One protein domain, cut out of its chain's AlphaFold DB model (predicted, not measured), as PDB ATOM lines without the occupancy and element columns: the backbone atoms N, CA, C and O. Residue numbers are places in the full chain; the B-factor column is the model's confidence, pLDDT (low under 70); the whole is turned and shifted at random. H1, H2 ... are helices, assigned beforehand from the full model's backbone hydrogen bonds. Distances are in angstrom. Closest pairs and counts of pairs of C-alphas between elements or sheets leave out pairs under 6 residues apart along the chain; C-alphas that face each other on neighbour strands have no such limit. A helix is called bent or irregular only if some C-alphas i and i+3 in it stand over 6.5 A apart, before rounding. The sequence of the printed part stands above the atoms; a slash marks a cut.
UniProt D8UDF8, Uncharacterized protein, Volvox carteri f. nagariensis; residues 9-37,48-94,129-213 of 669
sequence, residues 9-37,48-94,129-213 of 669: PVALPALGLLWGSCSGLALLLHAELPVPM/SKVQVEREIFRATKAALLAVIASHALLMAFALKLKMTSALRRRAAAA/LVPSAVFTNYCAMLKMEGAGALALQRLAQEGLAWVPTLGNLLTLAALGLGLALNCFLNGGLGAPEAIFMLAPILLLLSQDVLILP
ATOM      1  N   PRO A   9      54.501  88.475  66.781       67.06
ATOM      2  CA  PRO A   9      55.218  89.584  66.139       67.06
ATOM      3  C   PRO A   9      55.065  89.644  64.615       67.06
ATOM      4  O   PRO A   9      55.217  90.717  64.046       67.06
ATOM      5  N   VAL A  10      54.723  88.529  63.961       74.88
ATOM      6  CA  VAL A  10      54.418  88.466  62.518       74.88
ATOM      7  C   VAL A  10      52.948  88.805  62.232       74.88
ATOM      8  O   VAL A  10      52.629  89.407  61.209       74.88
ATOM      9  N   ALA A  11      52.039  88.461  63.150       77.94
ATOM     10  CA  ALA A  11      50.596  88.559  62.933       77.94
ATOM     11  C   ALA A  11      50.092  90.010  62.885       77.94
ATOM     12  O   ALA A  11      49.185  90.313  62.116       77.94
ATOM     13  N   LEU A  12      50.674  90.918  63.677       77.44
ATOM     14  CA  LEU A  12      50.258  92.326  63.693       77.44
ATOM     15  C   LEU A  12      50.756  93.132  62.473       77.44
ATOM     16  O   LEU A  12      49.935  93.847  61.899       77.44
ATOM     17  N   PRO A  13      52.012  92.997  61.995       78.50
ATOM     18  CA  PRO A  13      52.420  93.533  60.696       78.50
ATOM     19  C   PRO A  13      51.600  92.964  59.536       78.50
ATOM     20  O   PRO A  13      51.154  93.730  58.686       78.50
ATOM     21  N   ALA A  14      51.331  91.652  59.524       83.81
ATOM     22  CA  ALA A  14      50.479  91.034  58.509       83.81
ATOM     23  C   ALA A  14      49.045  91.596  58.535       83.81
ATOM     24  O   ALA A  14      48.497  91.903  57.482       83.81
ATOM     25  N   LEU A  15      48.466  91.810  59.722       83.62
ATOM     26  CA  LEU A  15      47.157  92.452  59.882       83.62
ATOM     27  C   LEU A  15      47.169  93.924  59.434       83.62
ATOM     28  O   LEU A  15      46.203  94.374  58.827       83.62
ATOM     29  N   GLY A  16      48.251  94.666  59.688       83.62
ATOM     30  CA  GLY A  16      48.417  96.046  59.220       83.62
ATOM     31  C   GLY A  16      48.541  96.147  57.695       83.62
ATOM     32  O   GLY A  16      47.904  97.003  57.085       83.62
ATOM     33  N   LEU A  17      49.300  95.239  57.075       86.69
ATOM     34  CA  LEU A  17      49.405  95.119  55.617       86.69
ATOM     35  C   LEU A  17      48.075  94.689  54.986       86.69
ATOM     36  O   LEU A  17      47.679  95.266  53.979       86.69
ATOM     37  N   LEU A  18      47.364  93.734  55.597       90.69
ATOM     38  CA  LEU A  18      46.036  93.292  55.165       90.69
ATOM     39  C   LEU A  18      44.993  94.408  55.294       90.69
ATOM     40  O   LEU A  18      44.220  94.629  54.372       90.69
ATOM     41  N   TRP A  19      44.987  95.159  56.397       91.75
ATOM     42  CA  TRP A  19      44.124  96.335  56.534       91.75
ATOM     43  C   TRP A  19      44.452  97.393  55.473       91.75
ATOM     44  O   TRP A  19      43.536  97.961  54.877       91.75
ATOM     45  N   GLY A  20      45.738  97.634  55.201       87.94
ATOM     46  CA  GLY A  20      46.182  98.581  54.180       87.94
ATOM     47  C   GLY A  20      45.756  98.165  52.772       87.94
ATOM     48  O   GLY A  20      45.198  98.980  52.037       87.94
ATOM     49  N   SER A  21      45.942  96.891  52.410       91.31
ATOM     50  CA  SER A  21      45.537  96.367  51.104       91.31
ATOM     51  C   SER A  21      44.018  96.289  50.959       91.31
ATOM     52  O   SER A  21      43.508  96.711  49.927       91.31
ATOM     53  N   CYS A  22      43.269  95.870  51.985       90.75
ATOM     54  CA  CYS A  22      41.803  95.912  51.974       90.75
ATOM     55  C   CYS A  22      41.257  97.347  51.890       90.75
ATOM     56  O   CYS A  22      40.287  97.578  51.176       90.75
ATOM     57  N   SER A  23      41.883  98.319  52.562       89.75
ATOM     58  CA  SER A  23      41.479  99.734  52.489       89.75
ATOM     59  C   SER A  23      41.778 100.345  51.117       89.75
ATOM     60  O   SER A  23      40.938 101.048  50.558       89.75
ATOM     61  N   GLY A  24      42.942 100.034  50.535       88.19
ATOM     62  CA  GLY A  24      43.289 100.418  49.165       88.19
ATOM     63  C   GLY A  24      42.374  99.765  48.125       88.19
ATOM     64  O   GLY A  24      41.872 100.446  47.236       88.19
ATOM     65  N   LEU A  25      42.079  98.470  48.279       90.94
ATOM     66  CA  LEU A  25      41.131  97.737  47.437       90.94
ATOM     67  C   LEU A  25      39.720  98.333  47.538       90.94
ATOM     68  O   LEU A  25      39.072  98.506  46.515       90.94
ATOM     69  N   ALA A  26      39.251  98.698  48.735       87.88
ATOM     70  CA  ALA A  26      37.954  99.350  48.916       87.88
ATOM     71  C   ALA A  26      37.889 100.721  48.217       87.88
ATOM     72  O   ALA A  26      36.881 101.039  47.590       87.88
ATOM     73  N   LEU A  27      38.970 101.509  48.269       87.81
ATOM     74  CA  LEU A  27      39.086 102.780  47.545       87.81
ATOM     75  C   LEU A  27      39.110 102.597  46.018       87.81
ATOM     76  O   LEU A  27      38.490 103.391  45.314       87.81
ATOM     77  N   LEU A  28      39.789 101.561  45.512       88.88
ATOM     78  CA  LEU A  28      39.845 101.231  44.082       88.88
ATOM     79  C   LEU A  28      38.507 100.680  43.570       88.88
ATOM     80  O   LEU A  28      37.974 101.182  42.589       88.88
ATOM     81  N   LEU A  29      37.904  99.718  44.273       88.19
ATOM     82  CA  LEU A  29      36.579  99.192  43.932       88.19
ATOM     83  C   LEU A  29      35.518 100.299  43.951       88.19
ATOM     84  O   LEU A  29      34.664 100.331  43.075       88.19
ATOM     85  N   HIS A  30      35.590 101.252  44.885       84.88
ATOM     86  CA  HIS A  30      34.684 102.405  44.901       84.88
ATOM     87  C   HIS A  30      34.997 103.472  43.827       84.88
ATOM     88  O   HIS A  30      34.204 104.392  43.634       84.88
ATOM     89  N   ALA A  31      36.126 103.373  43.119       83.50
ATOM     90  CA  ALA A  31      36.395 104.172  41.923       83.50
ATOM     91  C   ALA A  31      35.848 103.507  40.644       83.50
ATOM     92  O   ALA A  31      35.368 104.218  39.767       83.50
ATOM     93  N   GLU A  32      35.884 102.172  40.571       86.56
ATOM     94  CA  GLU A  32      35.457 101.384  39.401       86.56
ATOM     95  C   GLU A  32      33.966 100.996  39.406       86.56
ATOM     96  O   GLU A  32      33.380 100.782  38.347       86.56
ATOM     97  N   LEU A  33      33.324 100.873  40.577       76.50
ATOM     98  CA  LEU A  33      31.925 100.440  40.680       76.50
ATOM     99  C   LEU A  33      30.951 101.534  40.191       76.50
ATOM    100  O   LEU A  33      30.812 102.562  40.865       76.50
ATOM    101  N   PRO A  34      30.206 101.321  39.085       65.62
ATOM    102  CA  PRO A  34      29.172 102.255  38.659       65.62
ATOM    103  C   PRO A  34      28.008 102.258  39.658       65.62
ATOM    104  O   PRO A  34      27.633 101.223  40.213       65.62
ATOM    105  N   VAL A  35      27.401 103.428  39.873       61.62
ATOM    106  CA  VAL A  35      26.235 103.561  40.760       61.62
ATOM    107  C   VAL A  35      25.057 102.762  40.168       61.62
ATOM    108  O   VAL A  35      24.691 103.004  39.016       61.62
ATOM    109  N   PRO A  36      24.441 101.819  40.910       62.44
ATOM    110  CA  PRO A  36      23.373 100.978  40.372       62.44
ATOM    111  C   PRO A  36      22.118 101.807  40.057       62.44
ATOM    112  O   PRO A  36      21.490 102.382  40.950       62.44
ATOM    113  N   MET A  37      21.737 101.847  38.776       55.94
ATOM    114  CA  MET A  37      20.707 102.758  38.248       55.94
ATOM    115  C   MET A  37      19.263 102.463  38.700       55.94
ATOM    116  O   MET A  37      18.368 103.259  38.424       55.94
ATOM    117  N   SER A  48      18.382 117.529  37.204       66.75
ATOM    118  CA  SER A  48      19.139 116.607  36.358       66.75
ATOM    119  C   SER A  48      19.558 115.342  37.122       66.75
ATOM    120  O   SER A  48      20.314 115.386  38.093       66.75
ATOM    121  N   LYS A  49      19.077 114.184  36.651       67.12
ATOM    122  CA  LYS A  49      19.345 112.840  37.202       67.12
ATOM    123  C   LYS A  49      20.836 112.620  37.522       67.12
ATOM    124  O   LYS A  49      21.191 112.150  38.601       67.12
ATOM    125  N   VAL A  50      21.690 113.101  36.617       72.44
ATOM    126  CA  VAL A  50      23.160 113.091  36.690       72.44
ATOM    127  C   VAL A  50      23.717 113.848  37.907       72.44
ATOM    128  O   VAL A  50      24.734 113.438  38.467       72.44
ATOM    129  N   GLN A  51      23.088 114.948  38.335       79.31
ATOM    130  CA  GLN A  51      23.536 115.721  39.495       79.31
ATOM    131  C   GLN A  51      23.296 114.959  40.802       79.31
ATOM    132  O   GLN A  51      24.231 114.806  41.585       79.31
ATOM    133  N   VAL A  52      22.092 114.416  41.008       81.38
ATOM    134  CA  VAL A  52      21.759 113.653  42.226       81.38
ATOM    135  C   VAL A  52      22.629 112.394  42.339       81.38
ATOM    136  O   VAL A  52      23.135 112.081  43.415       81.38
ATOM    137  N   GLU A  53      22.876 111.698  41.227       81.06
ATOM    138  CA  GLU A  53      23.792 110.549  41.179       81.06
ATOM    139  C   GLU A  53      25.241 110.957  41.517       81.06
ATOM    140  O   GLU A  53      25.907 110.289  42.314       81.06
ATOM    141  N   ARG A  54      25.719 112.100  40.998       81.19
ATOM    142  CA  ARG A  54      27.041 112.674  41.316       81.19
ATOM    143  C   ARG A  54      27.164 113.101  42.783       81.19
ATOM    144  O   ARG A  54      28.230 112.924  43.373       81.19
ATOM    145  N   GLU A  55      26.111 113.651  43.378       83.06
ATOM    146  CA  GLU A  55      26.064 114.031  44.795       83.06
ATOM    147  C   GLU A  55      26.083 112.800  45.712       83.06
ATOM    148  O   GLU A  55      26.877 112.755  46.650       83.06
ATOM    149  N   ILE A  56      25.310 111.753  45.398       85.69
ATOM    150  CA  ILE A  56      25.326 110.474  46.132       85.69
ATOM    151  C   ILE A  56      26.694 109.783  46.025       85.69
ATOM    152  O   ILE A  56      27.207 109.266  47.024       85.69
ATOM    153  N   PHE A  57      27.320 109.793  44.843       85.12
ATOM    154  CA  PHE A  57      28.670 109.257  44.660       85.12
ATOM    155  C   PHE A  57      29.703 110.035  45.490       85.12
ATOM    156  O   PHE A  57      30.523 109.434  46.185       85.12
ATOM    157  N   ARG A  58      29.624 111.376  45.502       85.19
ATOM    158  CA  ARG A  58      30.465 112.226  46.359       85.19
ATOM    159  C   ARG A  58      30.253 111.921  47.844       85.19
ATOM    160  O   ARG A  58      31.229 111.658  48.540       85.19
ATOM    161  N   ALA A  59      29.011 111.890  48.322       87.12
ATOM    162  CA  ALA A  59      28.705 111.597  49.722       87.12
ATOM    163  C   ALA A  59      29.252 110.224  50.158       87.12
ATOM    164  O   ALA A  59      29.916 110.125  51.191       87.12
ATOM    165  N   THR A  60      29.061 109.184  49.337       89.12
ATOM    166  CA  THR A  60      29.586 107.835  49.612       89.12
ATOM    167  C   THR A  60      31.119 107.814  49.645       89.12
ATOM    168  O   THR A  60      31.702 107.276  50.588       89.12
ATOM    169  N   LYS A  61      31.791 108.458  48.679       87.75
ATOM    170  CA  LYS A  61      33.261 108.520  48.627       87.75
ATOM    171  C   LYS A  61      33.858 109.295  49.804       87.75
ATOM    172  O   LYS A  61      34.866 108.869  50.367       87.75
ATOM    173  N   ALA A  62      33.226 110.396  50.212       88.94
ATOM    174  CA  ALA A  62      33.623 111.164  51.389       88.94
ATOM    175  C   ALA A  62      33.453 110.349  52.684       88.94
ATOM    176  O   ALA A  62      34.372 110.298  53.501       88.94
ATOM    177  N   ALA A  63      32.325 109.650  52.848       90.12
ATOM    178  CA  ALA A  63      32.091 108.773  53.996       90.12
ATOM    179  C   ALA A  63      33.121 107.630  54.069       90.12
ATOM    180  O   ALA A  63      33.669 107.360  55.136       90.12
ATOM    181  N   LEU A  64      33.448 107.000  52.934       90.50
ATOM    182  CA  LEU A  64      34.443 105.928  52.861       90.50
ATOM    183  C   LEU A  64      35.857 106.430  53.211       90.50
ATOM    184  O   LEU A  64      36.553 105.790  54.000       90.50
ATOM    185  N   LEU A  65      36.259 107.609  52.715       89.75
ATOM    186  CA  LEU A  65      37.511 108.267  53.117       89.75
ATOM    187  C   LEU A  65      37.544 108.575  54.623       89.75
ATOM    188  O   LEU A  65      38.541 108.277  55.282       89.75
ATOM    189  N   ALA A  66      36.455 109.110  55.185       90.31
ATOM    190  CA  ALA A  66      36.348 109.423  56.611       90.31
ATOM    191  C   ALA A  66      36.452 108.171  57.502       90.31
ATOM    192  O   ALA A  66      37.124 108.197  58.534       90.31
ATOM    193  N   VAL A  67      35.843 107.055  57.086       93.62
ATOM    194  CA  VAL A  67      35.912 105.765  57.790       93.62
ATOM    195  C   VAL A  67      37.319 105.159  57.737       93.62
ATOM    196  O   VAL A  67      37.790 104.628  58.741       93.62
ATOM    197  N   ILE A  68      38.035 105.240  56.612       92.56
ATOM    198  CA  ILE A  68      39.422 104.739  56.549       92.56
ATOM    199  C   ILE A  68      40.355 105.646  57.372       92.56
ATOM    200  O   ILE A  68      41.202 105.137  58.110       92.56
ATOM    201  N   ALA A  69      40.169 106.970  57.324       92.62
ATOM    202  CA  ALA A  69      40.942 107.925  58.121       92.62
ATOM    203  C   ALA A  69      40.756 107.715  59.636       92.62
ATOM    204  O   ALA A  69      41.738 107.718  60.383       92.62
ATOM    205  N   SER A  70      39.522 107.481  60.099       91.75
ATOM    206  CA  SER A  70      39.243 107.234  61.517       91.75
ATOM    207  C   SER A  70      39.810 105.894  61.993       91.75
ATOM    208  O   SER A  70      40.427 105.849  63.058       91.75
ATOM    209  N   HIS A  71      39.725 104.825  61.192       93.75
ATOM    210  CA  HIS A  71      40.394 103.554  61.496       93.75
ATOM    211  C   HIS A  71      41.923 103.694  61.562       93.75
ATOM    212  O   HIS A  71      42.539 103.178  62.497       93.75
ATOM    213  N   ALA A  72      42.536 104.425  60.624       92.12
ATOM    214  CA  ALA A  72      43.973 104.700  60.639       92.12
ATOM    215  C   ALA A  72      44.391 105.427  61.930       92.12
ATOM    216  O   ALA A  72      45.333 105.006  62.606       92.12
ATOM    217  N   LEU A  73      43.645 106.469  62.316       92.12
ATOM    218  CA  LEU A  73      43.890 107.250  63.528       92.12
ATOM    219  C   LEU A  73      43.707 106.419  64.809       92.12
ATOM    220  O   LEU A  73      44.564 106.465  65.693       92.12
ATOM    221  N   LEU A  74      42.636 105.625  64.900       92.88
ATOM    222  CA  LEU A  74      42.360 104.752  66.047       92.88
ATOM    223  C   LEU A  74      43.459 103.700  66.240       92.88
ATOM    224  O   LEU A  74      43.924 103.499  67.362       92.88
ATOM    225  N   MET A  75      43.923 103.065  65.159       90.88
ATOM    226  CA  MET A  75      45.035 102.114  65.236       90.88
ATOM    227  C   MET A  75      46.358 102.797  65.593       90.88
ATOM    228  O   MET A  75      47.088 102.289  66.444       90.88
ATOM    229  N   ALA A  76      46.660 103.960  65.008       91.31
ATOM    230  CA  ALA A  76      47.859 104.725  65.344       91.31
ATOM    231  C   ALA A  76      47.896 105.103  66.836       91.31
ATOM    232  O   ALA A  76      48.908 104.905  67.514       91.31
ATOM    233  N   PHE A  77      46.766 105.579  67.368       91.06
ATOM    234  CA  PHE A  77      46.596 105.908  68.780       91.06
ATOM    235  C   PHE A  77      46.725 104.669  69.678       91.06
ATOM    236  O   PHE A  77      47.465 104.700  70.661       91.06
ATOM    237  N   ALA A  78      46.097 103.545  69.313       90.69
ATOM    238  CA  ALA A  78      46.209 102.288  70.053       90.69
ATOM    239  C   ALA A  78      47.655 101.753  70.103       90.69
ATOM    240  O   ALA A  78      48.114 101.316  71.161       90.69
ATOM    241  N   LEU A  79      48.404 101.830  68.994       88.31
ATOM    242  CA  LEU A  79      49.820 101.443  68.945       88.31
ATOM    243  C   LEU A  79      50.690 102.364  69.814       88.31
ATOM    244  O   LEU A  79      51.500 101.865  70.600       88.31
ATOM    245  N   LYS A  80      50.491 103.689  69.751       88.69
ATOM    246  CA  LYS A  80      51.261 104.662  70.549       88.69
ATOM    247  C   LYS A  80      50.928 104.583  72.051       88.69
ATOM    248  O   LYS A  80      51.847 104.603  72.878       88.69
ATOM    249  N   LEU A  81      49.668 104.338  72.429       87.94
ATOM    250  CA  LEU A  81      49.293 104.002  73.813       87.94
ATOM    251  C   LEU A  81      49.937 102.689  74.282       87.94
ATOM    252  O   LEU A  81      50.499 102.643  75.380       87.94
ATOM    253  N   LYS A  82      49.908 101.630  73.460       85.94
ATOM    254  CA  LYS A  82      50.529 100.335  73.785       85.94
ATOM    255  C   LYS A  82      52.033 100.490  74.022       85.94
ATOM    256  O   LYS A  82      52.514 100.046  75.066       85.94
ATOM    257  N   MET A  83      52.741 101.185  73.129       85.50
ATOM    258  CA  MET A  83      54.162 101.533  73.266       85.50
ATOM    259  C   MET A  83      54.436 102.291  74.573       85.50
ATOM    260  O   MET A  83      55.269 101.867  75.374       85.50
ATOM    261  N   THR A  84      53.677 103.356  74.845       85.12
ATOM    262  CA  THR A  84      53.809 104.146  76.081       85.12
ATOM    263  C   THR A  84      53.587 103.287  77.330       85.12
ATOM    264  O   THR A  84      54.317 103.412  78.315       85.12
ATOM    265  N   SER A  85      52.612 102.373  77.297       84.38
ATOM    266  CA  SER A  85      52.331 101.468  78.416       84.38
ATOM    267  C   SER A  85      53.455 100.453  78.659       84.38
ATOM    268  O   SER A  85      53.796 100.196  79.814       84.38
ATOM    269  N   ALA A  86      54.078  99.925  77.600       81.81
ATOM    270  CA  ALA A  86      55.192  98.983  77.695       81.81
ATOM    271  C   ALA A  86      56.439  99.658  78.290       81.81
ATOM    272  O   ALA A  86      57.041  99.139  79.232       81.81
ATOM    273  N   LEU A  87      56.757 100.870  77.819       81.19
ATOM    274  CA  LEU A  87      57.847 101.685  78.356       81.19
ATOM    275  C   LEU A  87      57.616 102.050  79.832       81.19
ATOM    276  O   LEU A  87      58.531 101.895  80.638       81.19
ATOM    277  N   ARG A  88      56.391 102.436  80.224       85.06
ATOM    278  CA  ARG A  88      56.040 102.691  81.639       85.06
ATOM    279  C   ARG A  88      56.164 101.441  82.515       85.06
ATOM    280  O   ARG A  88      56.715 101.534  83.606       85.06
ATOM    281  N   ARG A  89      55.704 100.271  82.049       82.75
ATOM    282  CA  ARG A  89      55.846  98.995  82.781       82.75
ATOM    283  C   ARG A  89      57.316  98.627  82.996       82.75
ATOM    284  O   ARG A  89      57.683  98.266  84.110       82.75
ATOM    285  N   ARG A  90      58.168  98.779  81.973       75.12
ATOM    286  CA  ARG A  90      59.621  98.556  82.087       75.12
ATOM    287  C   ARG A  90      60.305  99.585  82.999       75.12
ATOM    288  O   ARG A  90      61.158  99.200  83.788       75.12
ATOM    289  N   ALA A  91      59.906 100.858  82.952       79.31
ATOM    290  CA  ALA A  91      60.417 101.887  83.864       79.31
ATOM    291  C   ALA A  91      60.055 101.593  85.332       79.31
ATOM    292  O   ALA A  91      60.914 101.695  86.204       79.31
ATOM    293  N   ALA A  92      58.818 101.157  85.600       84.31
ATOM    294  CA  ALA A  92      58.390 100.730  86.931       84.31
ATOM    295  C   ALA A  92      59.121  99.459  87.405       84.31
ATOM    296  O   ALA A  92      59.516  99.387  88.563       84.31
ATOM    297  N   ALA A  93      59.351  98.483  86.521       80.50
ATOM    298  CA  ALA A  93      60.102  97.269  86.850       80.50
ATOM    299  C   ALA A  93      61.573  97.560  87.202       80.50
ATOM    300  O   ALA A  93      62.081  97.002  88.170       80.50
ATOM    301  N   ALA A  94      62.229  98.469  86.469       78.62
ATOM    302  CA  ALA A  94      63.584  98.924  86.785       78.62
ATOM    303  C   ALA A  94      63.630  99.719  88.104       78.62
ATOM    304  O   ALA A  94      64.479  99.465  88.953       78.62
ATOM    305  N   LEU A 129      61.489  86.789  60.246       48.09
ATOM    306  CA  LEU A 129      61.060  87.521  59.040       48.09
ATOM    307  C   LEU A 129      61.597  88.955  58.938       48.09
ATOM    308  O   LEU A 129      61.590  89.539  57.859       48.09
ATOM    309  N   VAL A 130      62.107  89.508  60.038       47.09
ATOM    310  CA  VAL A 130      63.009  90.665  60.025       47.09
ATOM    311  C   VAL A 130      64.178  90.304  60.938       47.09
ATOM    312  O   VAL A 130      63.951  90.128  62.138       47.09
ATOM    313  N   PRO A 131      65.415  90.161  60.427       55.62
ATOM    314  CA  PRO A 131      66.555  89.866  61.283       55.62
ATOM    315  C   PRO A 131      66.736  90.985  62.310       55.62
ATOM    316  O   PRO A 131      66.803  92.161  61.946       55.62
ATOM    317  N   SER A 132      66.876  90.637  63.589       56.16
ATOM    318  CA  SER A 132      67.204  91.606  64.646       56.16
ATOM    319  C   SER A 132      68.486  92.381  64.320       56.16
ATOM    320  O   SER A 132      68.541  93.585  64.557       56.16
ATOM    321  N   ALA A 133      69.442  91.721  63.652       63.19
ATOM    322  CA  ALA A 133      70.644  92.311  63.062       63.19
ATOM    323  C   ALA A 133      70.360  93.502  62.121       63.19
ATOM    324  O   ALA A 133      71.082  94.495  62.157       63.19
ATOM    325  N   VAL A 134      69.294  93.451  61.310       64.62
ATOM    326  CA  VAL A 134      68.900  94.581  60.447       64.62
ATOM    327  C   VAL A 134      68.453  95.760  61.309       64.62
ATOM    328  O   VAL A 134      68.900  96.878  61.079       64.62
ATOM    329  N   PHE A 135      67.642  95.529  62.346       63.81
ATOM    330  CA  PHE A 135      67.189  96.610  63.229       63.81
ATOM    331  C   PHE A 135      68.300  97.183  64.120       63.81
ATOM    332  O   PHE A 135      68.322  98.395  64.336       63.81
ATOM    333  N   THR A 136      69.253  96.374  64.597       64.06
ATOM    334  CA  THR A 136      70.435  96.891  65.309       64.06
ATOM    335  C   THR A 136      71.345  97.684  64.379       64.06
ATOM    336  O   THR A 136      71.810  98.752  64.771       64.06
ATOM    337  N   ASN A 137      71.527  97.235  63.131       70.94
ATOM    338  CA  ASN A 137      72.285  97.981  62.128       70.94
ATOM    339  C   ASN A 137      71.587  99.301  61.768       70.94
ATOM    340  O   ASN A 137      72.263 100.319  61.683       70.94
ATOM    341  N   TYR A 138      70.253  99.334  61.658       67.19
ATOM    342  CA  TYR A 138      69.504 100.588  61.504       67.19
ATOM    343  C   TYR A 138      69.671 101.518  62.715       67.19
ATOM    344  O   TYR A 138      69.920 102.704  62.528       67.19
ATOM    345  N   CYS A 139      69.594 101.017  63.952       64.38
ATOM    346  CA  CYS A 139      69.795 101.857  65.142       64.38
ATOM    347  C   CYS A 139      71.218 102.444  65.210       64.38
ATOM    348  O   CYS A 139      71.375 103.617  65.544       64.38
ATOM    349  N   ALA A 140      72.238 101.659  64.845       67.94
ATOM    350  CA  ALA A 140      73.625 102.113  64.758       67.94
ATOM    351  C   ALA A 140      73.846 103.111  63.601       67.94
ATOM    352  O   ALA A 140      74.487 104.144  63.788       67.94
ATOM    353  N   MET A 141      73.271 102.844  62.423       69.25
ATOM    354  CA  MET A 141      73.343 103.712  61.241       69.25
ATOM    355  C   MET A 141      72.661 105.064  61.472       69.25
ATOM    356  O   MET A 141      73.188 106.094  61.059       69.25
ATOM    357  N   LEU A 142      71.517 105.076  62.163       63.97
ATOM    358  CA  LEU A 142      70.777 106.294  62.505       63.97
ATOM    359  C   LEU A 142      71.406 107.076  63.673       63.97
ATOM    360  O   LEU A 142      70.875 108.126  64.022       63.97
ATOM    361  N   LYS A 143      72.508 106.579  64.266       69.38
ATOM    362  CA  LYS A 143      73.266 107.204  65.369       69.38
ATOM    363  C   LYS A 143      72.366 107.787  66.464       69.38
ATOM    364  O   LYS A 143      72.580 108.903  66.930       69.38
ATOM    365  N   MET A 144      71.321 107.053  66.845       65.31
ATOM    366  CA  MET A 144      70.397 107.558  67.852       65.31
ATOM    367  C   MET A 144      71.065 107.552  69.225       65.31
ATOM    368  O   MET A 144      71.542 106.515  69.685       65.31
ATOM    369  N   GLU A 145      71.020 108.692  69.906       67.38
ATOM    370  CA  GLU A 145      71.548 108.859  71.259       67.38
ATOM    371  C   GLU A 145      70.421 109.091  72.282       67.38
ATOM    372  O   GLU A 145      69.278 109.425  71.954       67.38
ATOM    373  N   GLY A 146      70.739 108.889  73.563       73.00
ATOM    374  CA  GLY A 146      69.831 109.158  74.677       73.00
ATOM    375  C   GLY A 146      68.632 108.204  74.807       73.00
ATOM    376  O   GLY A 146      68.601 107.082  74.298       73.00
ATOM    377  N   ALA A 147      67.622 108.649  75.563       72.31
ATOM    378  CA  ALA A 147      66.531 107.791  76.033       72.31
ATOM    379  C   ALA A 147      65.652 107.203  74.911       72.31
ATOM    380  O   ALA A 147      65.130 106.099  75.068       72.31
ATOM    381  N   GLY A 148      65.503 107.907  73.781       74.69
ATOM    382  CA  GLY A 148      64.741 107.430  72.622       74.69
ATOM    383  C   GLY A 148      65.403 106.235  71.933       74.69
ATOM    384  O   GLY A 148      64.741 105.231  71.671       74.69
ATOM    385  N   ALA A 149      66.721 106.301  71.734       77.00
ATOM    386  CA  ALA A 149      67.524 105.204  71.196       77.00
ATOM    387  C   ALA A 149      67.423 103.948  72.068       77.00
ATOM    388  O   ALA A 149      67.129 102.854  71.589       77.00
ATOM    389  N   LEU A 150      67.592 104.132  73.379       78.50
ATOM    390  CA  LEU A 150      67.562 103.060  74.370       78.50
ATOM    391  C   LEU A 150      66.153 102.438  74.471       78.50
ATOM    392  O   LEU A 150      66.013 101.221  74.591       78.50
ATOM    393  N   ALA A 151      65.091 103.243  74.344       80.62
ATOM    394  CA  ALA A 151      63.715 102.756  74.232       80.62
ATOM    395  C   ALA A 151      63.481 101.925  72.955       80.62
ATOM    396  O   ALA A 151      62.844 100.873  73.029       80.62
ATOM    397  N   LEU A 152      64.026 102.341  71.807       81.00
ATOM    398  CA  LEU A 152      63.928 101.593  70.550       81.00
ATOM    399  C   LEU A 152      64.741 100.295  70.567       81.00
ATOM    400  O   LEU A 152      64.219  99.257  70.171       81.00
ATOM    401  N   GLN A 153      65.962 100.303  71.107       82.56
ATOM    402  CA  GLN A 153      66.765  99.092  71.302       82.56
ATOM    403  C   GLN A 153      66.045  98.093  72.228       82.56
ATOM    404  O   GLN A 153      65.979  96.899  71.933       82.56
ATOM    405  N   ARG A 154      65.412  98.587  73.303       78.94
ATOM    406  CA  ARG A 154      64.561  97.791  74.205       78.94
ATOM    407  C   ARG A 154      63.323  97.205  73.517       78.94
ATOM    408  O   ARG A 154      62.929  96.102  73.883       78.94
ATOM    409  N   LEU A 155      62.727  97.906  72.549       81.00
ATOM    410  CA  LEU A 155      61.617  97.398  71.728       81.00
ATOM    411  C   LEU A 155      62.102  96.414  70.652       81.00
ATOM    412  O   LEU A 155      61.402  95.447  70.362       81.00
ATOM    413  N   ALA A 156      63.301  96.600  70.093       82.31
ATOM    414  CA  ALA A 156      63.921  95.661  69.157       82.31
ATOM    415  C   ALA A 156      64.233  94.311  69.821       82.31
ATOM    416  O   ALA A 156      63.976  93.269  69.225       82.31
ATOM    417  N   GLN A 157      64.674  94.324  71.083       81.88
ATOM    418  CA  GLN A 157      64.829  93.123  71.917       81.88
ATOM    419  C   GLN A 157      63.502  92.385  72.186       81.88
ATOM    420  O   GLN A 157      63.519  91.184  72.426       81.88
ATOM    421  N   GLU A 158      62.354  93.071  72.131       77.50
ATOM    422  CA  GLU A 158      61.014  92.455  72.196       77.50
ATOM    423  C   GLU A 158      60.434  92.136  70.803       77.50
ATOM    424  O   GLU A 158      59.298  91.676  70.699       77.50
ATOM    425  N   GLY A 159      61.166  92.414  69.717       77.75
ATOM    426  CA  GLY A 159      60.661  92.297  68.344       77.75
ATOM    427  C   GLY A 159      59.513  93.258  68.008       77.75
ATOM    428  O   GLY A 159      58.792  93.061  67.031       77.75
ATOM    429  N   LEU A 160      59.341  94.309  68.813       81.31
ATOM    430  CA  LEU A 160      58.314  95.343  68.696       81.31
ATOM    431  C   LEU A 160      58.837  96.629  68.035       81.31
ATOM    432  O   LEU A 160      58.133  97.635  68.016       81.31
ATOM    433  N   ALA A 161      60.043  96.627  67.455       80.50
ATOM    434  CA  ALA A 161      60.613  97.801  66.777       80.50
ATOM    435  C   ALA A 161      59.813  98.274  65.543       80.50
ATOM    436  O   ALA A 161      59.945  99.425  65.135       80.50
ATOM    437  N   TRP A 162      58.936  97.431  64.987       82.56
ATOM    438  CA  TRP A 162      57.974  97.820  63.948       82.56
ATOM    439  C   TRP A 162      56.759  98.596  64.496       82.56
ATOM    440  O   TRP A 162      56.044  99.237  63.729       82.56
ATOM    441  N   VAL A 163      56.483  98.545  65.807       86.88
ATOM    442  CA  VAL A 163      55.281  99.164  66.402       86.88
ATOM    443  C   VAL A 163      55.227 100.674  66.157       86.88
ATOM    444  O   VAL A 163      54.167 101.143  65.735       86.88
ATOM    445  N   PRO A 164      56.311 101.454  66.357       85.94
ATOM    446  CA  PRO A 164      56.243 102.889  66.137       85.94
ATOM    447  C   PRO A 164      56.462 103.254  64.658       85.94
ATOM    448  O   PRO A 164      55.861 104.226  64.215       85.94
ATOM    449  N   THR A 165      57.162 102.452  63.829       85.19
ATOM    450  CA  THR A 165      57.150 102.683  62.362       85.19
ATOM    451  C   THR A 165      55.738 102.538  61.788       85.19
ATOM    452  O   THR A 165      55.304 103.404  61.031       85.19
ATOM    453  N   LEU A 166      54.985 101.505  62.185       87.56
ATOM    454  CA  LEU A 166      53.599 101.330  61.745       87.56
ATOM    455  C   LEU A 166      52.671 102.391  62.357       87.56
ATOM    456  O   LEU A 166      51.842 102.952  61.648       87.56
ATOM    457  N   GLY A 167      52.836 102.719  63.643       89.38
ATOM    458  CA  GLY A 167      52.089 103.804  64.291       89.38
ATOM    459  C   GLY A 167      52.298 105.161  63.607       89.38
ATOM    460  O   GLY A 167      51.346 105.922  63.454       89.38
ATOM    461  N   ASN A 168      53.517 105.435  63.137       89.81
ATOM    462  CA  ASN A 168      53.862 106.605  62.330       89.81
ATOM    463  C   ASN A 168      53.222 106.581  60.942       89.81
ATOM    464  O   ASN A 168      52.585 107.560  60.551       89.81
ATOM    465  N   LEU A 169      53.360 105.467  60.219       89.50
ATOM    466  CA  LEU A 169      52.765 105.292  58.894       89.50
ATOM    467  C   LEU A 169      51.241 105.480  58.946       89.50
ATOM    468  O   LEU A 169      50.675 106.141  58.083       89.50
ATOM    469  N   LEU A 170      50.591 104.984  60.002       91.31
ATOM    470  CA  LEU A 170      49.161 105.165  60.235       91.31
ATOM    471  C   LEU A 170      48.790 106.607  60.627       91.31
ATOM    472  O   LEU A 170      47.776 107.097  60.135       91.31
ATOM    473  N   THR A 171      49.598 107.337  61.414       92.00
ATOM    474  CA  THR A 171      49.371 108.789  61.610       92.00
ATOM    475  C   THR A 171      49.526 109.587  60.312       92.00
ATOM    476  O   THR A 171      48.738 110.498  60.069       92.00
ATOM    477  N   LEU A 172      50.496 109.241  59.457       91.31
ATOM    478  CA  LEU A 172      50.695 109.895  58.158       91.31
ATOM    479  C   LEU A 172      49.560 109.566  57.178       91.31
ATOM    480  O   LEU A 172      49.076 110.459  56.489       91.31
ATOM    481  N   ALA A 173      49.081 108.319  57.164       91.06
ATOM    482  CA  ALA A 173      47.915 107.915  56.383       91.06
ATOM    483  C   ALA A 173      46.635 108.620  56.862       91.06
ATOM    484  O   ALA A 173      45.888 109.136  56.038       91.06
ATOM    485  N   ALA A 174      46.402 108.710  58.178       93.31
ATOM    486  CA  ALA A 174      45.264 109.440  58.743       93.31
ATOM    487  C   ALA A 174      45.298 110.936  58.382       93.31
ATOM    488  O   ALA A 174      44.281 111.490  57.970       93.31
ATOM    489  N   LEU A 175      46.472 111.574  58.472       93.50
ATOM    490  CA  LEU A 175      46.682 112.961  58.052       93.50
ATOM    491  C   LEU A 175      46.422 113.145  56.547       93.50
ATOM    492  O   LEU A 175      45.662 114.029  56.161       93.50
ATOM    493  N   GLY A 176      47.020 112.300  55.701       93.00
ATOM    494  CA  GLY A 176      46.878 112.372  54.245       93.00
ATOM    495  C   GLY A 176      45.444 112.126  53.770       93.00
ATOM    496  O   GLY A 176      44.953 112.855  52.912       93.00
ATOM    497  N   LEU A 177      44.738 111.162  54.370       92.25
ATOM    498  CA  LEU A 177      43.318 110.915  54.106       92.25
ATOM    499  C   LEU A 177      42.431 112.055  54.621       92.25
ATOM    500  O   LEU A 177      41.466 112.405  53.951       92.25
ATOM    501  N   GLY A 178      42.767 112.668  55.761       93.19
ATOM    502  CA  GLY A 178      42.080 113.854  56.276       93.19
ATOM    503  C   GLY A 178      42.222 115.070  55.353       93.19
ATOM    504  O   GLY A 178      41.233 115.739  55.059       93.19
ATOM    505  N   LEU A 179      43.425 115.313  54.822       92.38
ATOM    506  CA  LEU A 179      43.667 116.346  53.807       92.38
ATOM    507  C   LEU A 179      42.943 116.027  52.490       92.38
ATOM    508  O   LEU A 179      42.276 116.897  51.937       92.38
ATOM    509  N   ALA A 180      43.000 114.780  52.013       90.94
ATOM    510  CA  ALA A 180      42.289 114.359  50.804       90.94
ATOM    511  C   ALA A 180      40.762 114.503  50.945       90.94
ATOM    512  O   ALA A 180      40.103 114.962  50.016       90.94
ATOM    513  N   LEU A 181      40.207 114.166  52.115       91.88
ATOM    514  CA  LEU A 181      38.799 114.372  52.450       91.88
ATOM    515  C   LEU A 181      38.435 115.864  52.476       91.88
ATOM    516  O   LEU A 181      37.402 116.235  51.924       91.88
ATOM    517  N   ASN A 182      39.286 116.719  53.053       93.25
ATOM    518  CA  ASN A 182      39.087 118.170  53.062       93.25
ATOM    519  C   ASN A 182      39.028 118.751  51.638       93.25
ATOM    520  O   ASN A 182      38.075 119.451  51.290       93.25
ATOM    521  N   CYS A 183      40.010 118.418  50.795       91.19
ATOM    522  CA  CYS A 183      40.040 118.823  49.390       91.19
ATOM    523  C   CYS A 183      38.807 118.316  48.623       91.19
ATOM    524  O   CYS A 183      38.203 119.051  47.844       91.19
ATOM    525  N   PHE A 184      38.392 117.070  48.879       89.75
ATOM    526  CA  PHE A 184      37.260 116.443  48.203       89.75
ATOM    527  C   PHE A 184      35.899 117.043  48.598       89.75
ATOM    528  O   PHE A 184      35.077 117.295  47.719       89.75
ATOM    529  N   LEU A 185      35.665 117.300  49.890       87.69
ATOM    530  CA  LEU A 185      34.420 117.904  50.387       87.69
ATOM    531  C   LEU A 185      34.231 119.340  49.888       87.69
ATOM    532  O   LEU A 185      33.126 119.708  49.503       87.69
ATOM    533  N   ASN A 186      35.313 120.120  49.834       88.25
ATOM    534  CA  ASN A 186      35.291 121.510  49.367       88.25
ATOM    535  C   ASN A 186      35.539 121.645  47.849       88.25
ATOM    536  O   ASN A 186      35.712 122.750  47.344       88.25
ATOM    537  N   GLY A 187      35.579 120.529  47.110       83.06
ATOM    538  CA  GLY A 187      35.660 120.512  45.645       83.06
ATOM    539  C   GLY A 187      36.951 121.072  45.029       83.06
ATOM    540  O   GLY A 187      36.939 121.416  43.849       83.06
ATOM    541  N   GLY A 188      38.048 121.172  45.786       84.44
ATOM    542  CA  GLY A 188      39.261 121.868  45.351       84.44
ATOM    543  C   GLY A 188      40.375 121.870  46.400       84.44
ATOM    544  O   GLY A 188      40.768 120.818  46.893       84.44
ATOM    545  N   LEU A 189      40.890 123.056  46.739       80.56
ATOM    546  CA  LEU A 189      42.041 123.266  47.638       80.56
ATOM    547  C   LEU A 189      41.795 122.917  49.123       80.56
ATOM    548  O   LEU A 189      42.748 122.856  49.905       80.56
ATOM    549  N   GLY A 190      40.544 122.639  49.497       85.19
ATOM    550  CA  GLY A 190      40.141 122.359  50.874       85.19
ATOM    551  C   GLY A 190      39.822 123.623  51.676       85.19
ATOM    552  O   GLY A 190      40.254 124.719  51.331       85.19
ATOM    553  N   ALA A 191      39.073 123.462  52.765       91.50
ATOM    554  CA  ALA A 191      38.869 124.515  53.753       91.50
ATOM    555  C   ALA A 191      40.165 124.682  54.581       91.50
ATOM    556  O   ALA A 191      40.663 123.677  55.111       91.50
ATOM    557  N   PRO A 192      40.762 125.885  54.689       92.38
ATOM    558  CA  PRO A 192      42.037 126.071  55.387       92.38
ATOM    559  C   PRO A 192      41.963 125.743  56.885       92.38
ATOM    560  O   PRO A 192      42.951 125.290  57.462       92.38
ATOM    561  N   GLU A 193      40.791 125.886  57.505       91.12
ATOM    562  CA  GLU A 193      40.515 125.607  58.917       91.12
ATOM    563  C   GLU A 193      40.781 124.139  59.285       91.12
ATOM    564  O   GLU A 193      41.137 123.823  60.426       91.12
ATOM    565  N   ALA A 194      40.653 123.224  58.318       90.75
ATOM    566  CA  ALA A 194      40.829 121.793  58.541       90.75
ATOM    567  C   ALA A 194      42.241 121.430  59.034       90.75
ATOM    568  O   ALA A 194      42.400 120.421  59.722       90.75
ATOM    569  N   ILE A 195      43.266 122.249  58.760       91.75
ATOM    570  CA  ILE A 195      44.619 121.993  59.276       91.75
ATOM    571  C   ILE A 195      44.678 122.075  60.806       91.75
ATOM    572  O   ILE A 195      45.441 121.336  61.427       91.75
ATOM    573  N   PHE A 196      43.834 122.903  61.431       89.00
ATOM    574  CA  PHE A 196      43.740 123.003  62.888       89.00
ATOM    575  C   PHE A 196      43.027 121.783  63.485       89.00
ATOM    576  O   PHE A 196      43.462 121.268  64.513       89.00
ATOM    577  N   MET A 197      42.022 121.239  62.789       87.44
ATOM    578  CA  MET A 197      41.391 119.956  63.143       87.44
ATOM    579  C   MET A 197      42.356 118.764  62.990       87.44
ATOM    580  O   MET A 197      42.242 117.773  63.710       87.44
ATOM    581  N   LEU A 198      43.335 118.860  62.083       89.75
ATOM    582  CA  LEU A 198      44.377 117.850  61.856       89.75
ATOM    583  C   LEU A 198      45.634 118.050  62.729       89.75
ATOM    584  O   LEU A 198      46.443 117.126  62.859       89.75
ATOM    585  N   ALA A 199      45.796 119.206  63.383       88.62
ATOM    586  CA  ALA A 199      46.939 119.508  64.247       88.62
ATOM    587  C   ALA A 199      47.158 118.495  65.399       88.62
ATOM    588  O   ALA A 199      48.315 118.154  65.661       88.62
ATOM    589  N   PRO A 200      46.122 117.913  66.041       87.12
ATOM    590  CA  PRO A 200      46.310 116.816  66.994       87.12
ATOM    591  C   PRO A 200      46.983 115.576  66.382       87.12
ATOM    592  O   PRO A 200      47.770 114.916  67.058       87.12
ATOM    593  N   ILE A 201      46.744 115.275  65.098       89.50
ATOM    594  CA  ILE A 201      47.385 114.152  64.390       89.50
ATOM    595  C   ILE A 201      48.865 114.469  64.120       89.50
ATOM    596  O   ILE A 201      49.728 113.618  64.336       89.50
ATOM    597  N   LEU A 202      49.181 115.716  63.748       87.88
ATOM    598  CA  LEU A 202      50.565 116.197  63.641       87.88
ATOM    599  C   LEU A 202      51.309 116.129  64.991       87.88
ATOM    600  O   LEU A 202      52.491 115.790  65.027       87.88
ATOM    601  N   LEU A 203      50.632 116.365  66.119       87.75
ATOM    602  CA  LEU A 203      51.221 116.212  67.457       87.75
ATOM    603  C   LEU A 203      51.328 114.754  67.941       87.75
ATOM    604  O   LEU A 203      52.149 114.468  68.808       87.75
ATOM    605  N   LEU A 204      50.581 113.805  67.368       87.75
ATOM    606  CA  LEU A 204      50.889 112.378  67.540       87.75
ATOM    607  C   LEU A 204      52.159 111.975  66.771       87.75
ATOM    608  O   LEU A 204      52.815 111.000  67.141       87.75
ATOM    609  N   LEU A 205      52.512 112.708  65.709       85.50
ATOM    610  CA  LEU A 205      53.748 112.511  64.948       85.50
ATOM    611  C   LEU A 205      54.978 113.054  65.696       85.50
ATOM    612  O   LEU A 205      56.029 112.420  65.671       85.50
ATOM    613  N   SER A 206      54.844 114.190  66.393       82.81
ATOM    614  CA  SER A 206      55.969 114.863  67.067       82.81
ATOM    615  C   SER A 206      56.659 114.016  68.132       82.81
ATOM    616  O   SER A 206      57.866 114.127  68.309       82.81
ATOM    617  N   GLN A 207      55.917 113.159  68.834       80.31
ATOM    618  CA  GLN A 207      56.438 112.342  69.934       80.31
ATOM    619  C   GLN A 207      57.326 111.172  69.477       80.31
ATOM    620  O   GLN A 207      57.865 110.460  70.324       80.31
ATOM    621  N   ASP A 208      57.457 110.931  68.170       78.50
ATOM    622  CA  ASP A 208      58.053 109.705  67.652       78.50
ATOM    623  C   ASP A 208      59.490 109.885  67.137       78.50
ATOM    624  O   ASP A 208      59.801 110.760  66.331       78.50
ATOM    625  N   VAL A 209      60.377 109.010  67.610       75.31
ATOM    626  CA  VAL A 209      61.825 109.074  67.367       75.31
ATOM    627  C   VAL A 209      62.210 108.507  65.991       75.31
ATOM    628  O   VAL A 209      63.308 108.767  65.514       75.31
ATOM    629  N   LEU A 210      61.345 107.724  65.332       78.62
ATOM    630  CA  LEU A 210      61.743 106.949  64.145       78.62
ATOM    631  C   LEU A 210      61.728 107.723  62.823       78.62
ATOM    632  O   LEU A 210      62.555 107.434  61.965       78.62
ATOM    633  N   ILE A 211      60.817 108.685  62.633       79.00
ATOM    634  CA  ILE A 211      60.812 109.514  61.406       79.00
ATOM    635  C   ILE A 211      61.960 110.530  61.459       79.00
ATOM    636  O   ILE A 211      62.545 110.882  60.439       79.00
ATOM    637  N   LEU A 212      62.256 111.024  62.663       80.88
ATOM    638  CA  LEU A 212      63.088 112.199  62.896       80.88
ATOM    639  C   LEU A 212      64.164 111.912  63.967       80.88
ATOM    640  O   LEU A 212      64.222 112.605  64.984       80.88
ATOM    641  N   PRO A 213      65.031 110.900  63.755       73.81
ATOM    642  CA  PRO A 213      65.956 110.391  64.775       73.81
ATOM    643  C   PRO A 213      67.031 111.394  65.208       73.81
ATOM    644  O   PRO A 213      67.531 111.307  66.325       73.81
TER     645      PRO A 213
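This is residues 9 to 37, 48 to 94 and 129 to 213 of the 669 residues of an uncharacterized protein of Volvox carteri f. nagariensis (UniProt D8UDF8). One very long helix, H2, makes the longest axis, and a shorter helix, H5, packs along part of its length, with H1 beside H2 and H6 beside H5, the four running along nearly the same axis. Toward the last residues of H2, a small helical hairpin, H3 and H4, lies crosswise to it. The printed part has 161 residues with six named helices, H1 to H6 in order along the chain, and no named strand; the class is all helix. The whole is loose, with a radius of gyration of the C-alphas of 19.5 A, and spans 68 by 35 by 29 A, only just elongated.

H2, residues 49 to 94, is the longest helix at 67.9 A; it runs from C-alpha 49 at (19.345, 112.840, 37.202) to C-alpha 94 at (63.584, 98.924, 86.785). H5, residues 162 to 185, measures 33.8 A, and H1, residues 11 to 32, measures 30.8 A, beginning with C-alpha 11 at (50.596, 88.559, 62.933). H6, residues 194 to 206, measures 18.7 A and is irregular, but only just: C-alphas 197 and 200 are 7.0 A apart. H3 holds residues 132 to 141 and H4 residues 146 to 156.

The hub is H5, which touches H1, H2 and H6. H2 touches H5 with residues 62 to 83 alone, at a shallow tilt of 25 degrees, opposite ways; their closest C-alphas, of Ala 76 and Gly 167, are 4.5 A apart. H1 touches H2 with residues 23 to 30 alone, at a shallow tilt of 11 degrees, opposite ways; the closest C-alphas, of Ser 23 and Ile 68, are 6.8 A apart. H1 and H5 only just touch, with 3 pairs of C-alphas within 8 A, the closest being Pro 13 and Trp 162 at 7.7 A. H1, H2 and H5 form an up and down bundle, helices side by side, each running against the one before it. H5 and H6 form a hairpin at a shallow tilt of 8 degrees, closest at the C-alphas of Thr 171 and Ile 201, 6.4 A apart. H3 and H4 form another hairpin, closest at the C-alphas of Phe 135 and Ala 156, 6.8 A apart. H4 is close to H2 but not clearly touching, about perpendicular at 78 degrees, with the C-alphas of Leu 87 and Ala 151 closest at 7.3 A. H4 and H5 are near each other, while H3 is apart from H1, H2, H5 and H6. Every O i to N i+4 pair is within hydrogen-bond range in H1, H2, H3, H4 and H5; in H6, 7 of 9 are.

The C-alphas farthest apart, of Ser 48 and Ala 94, are 69.5 A from each other. Residues 38 to 47 are not printed, with 14.1 A between C-alphas 37 and 48; residues 95 to 128 are not printed either, with 30.1 A between C-alphas 94 and 129. Of the links that are printed whole, H3 to H4 and H4 to H5 are tight, H5 to H6 is short, and none is long. The mean pLDDT of the printed part is 82.4; residue 9 and residues 34 to 37, 48 to 49, 129 to 136 and 138 to 145 are under 70.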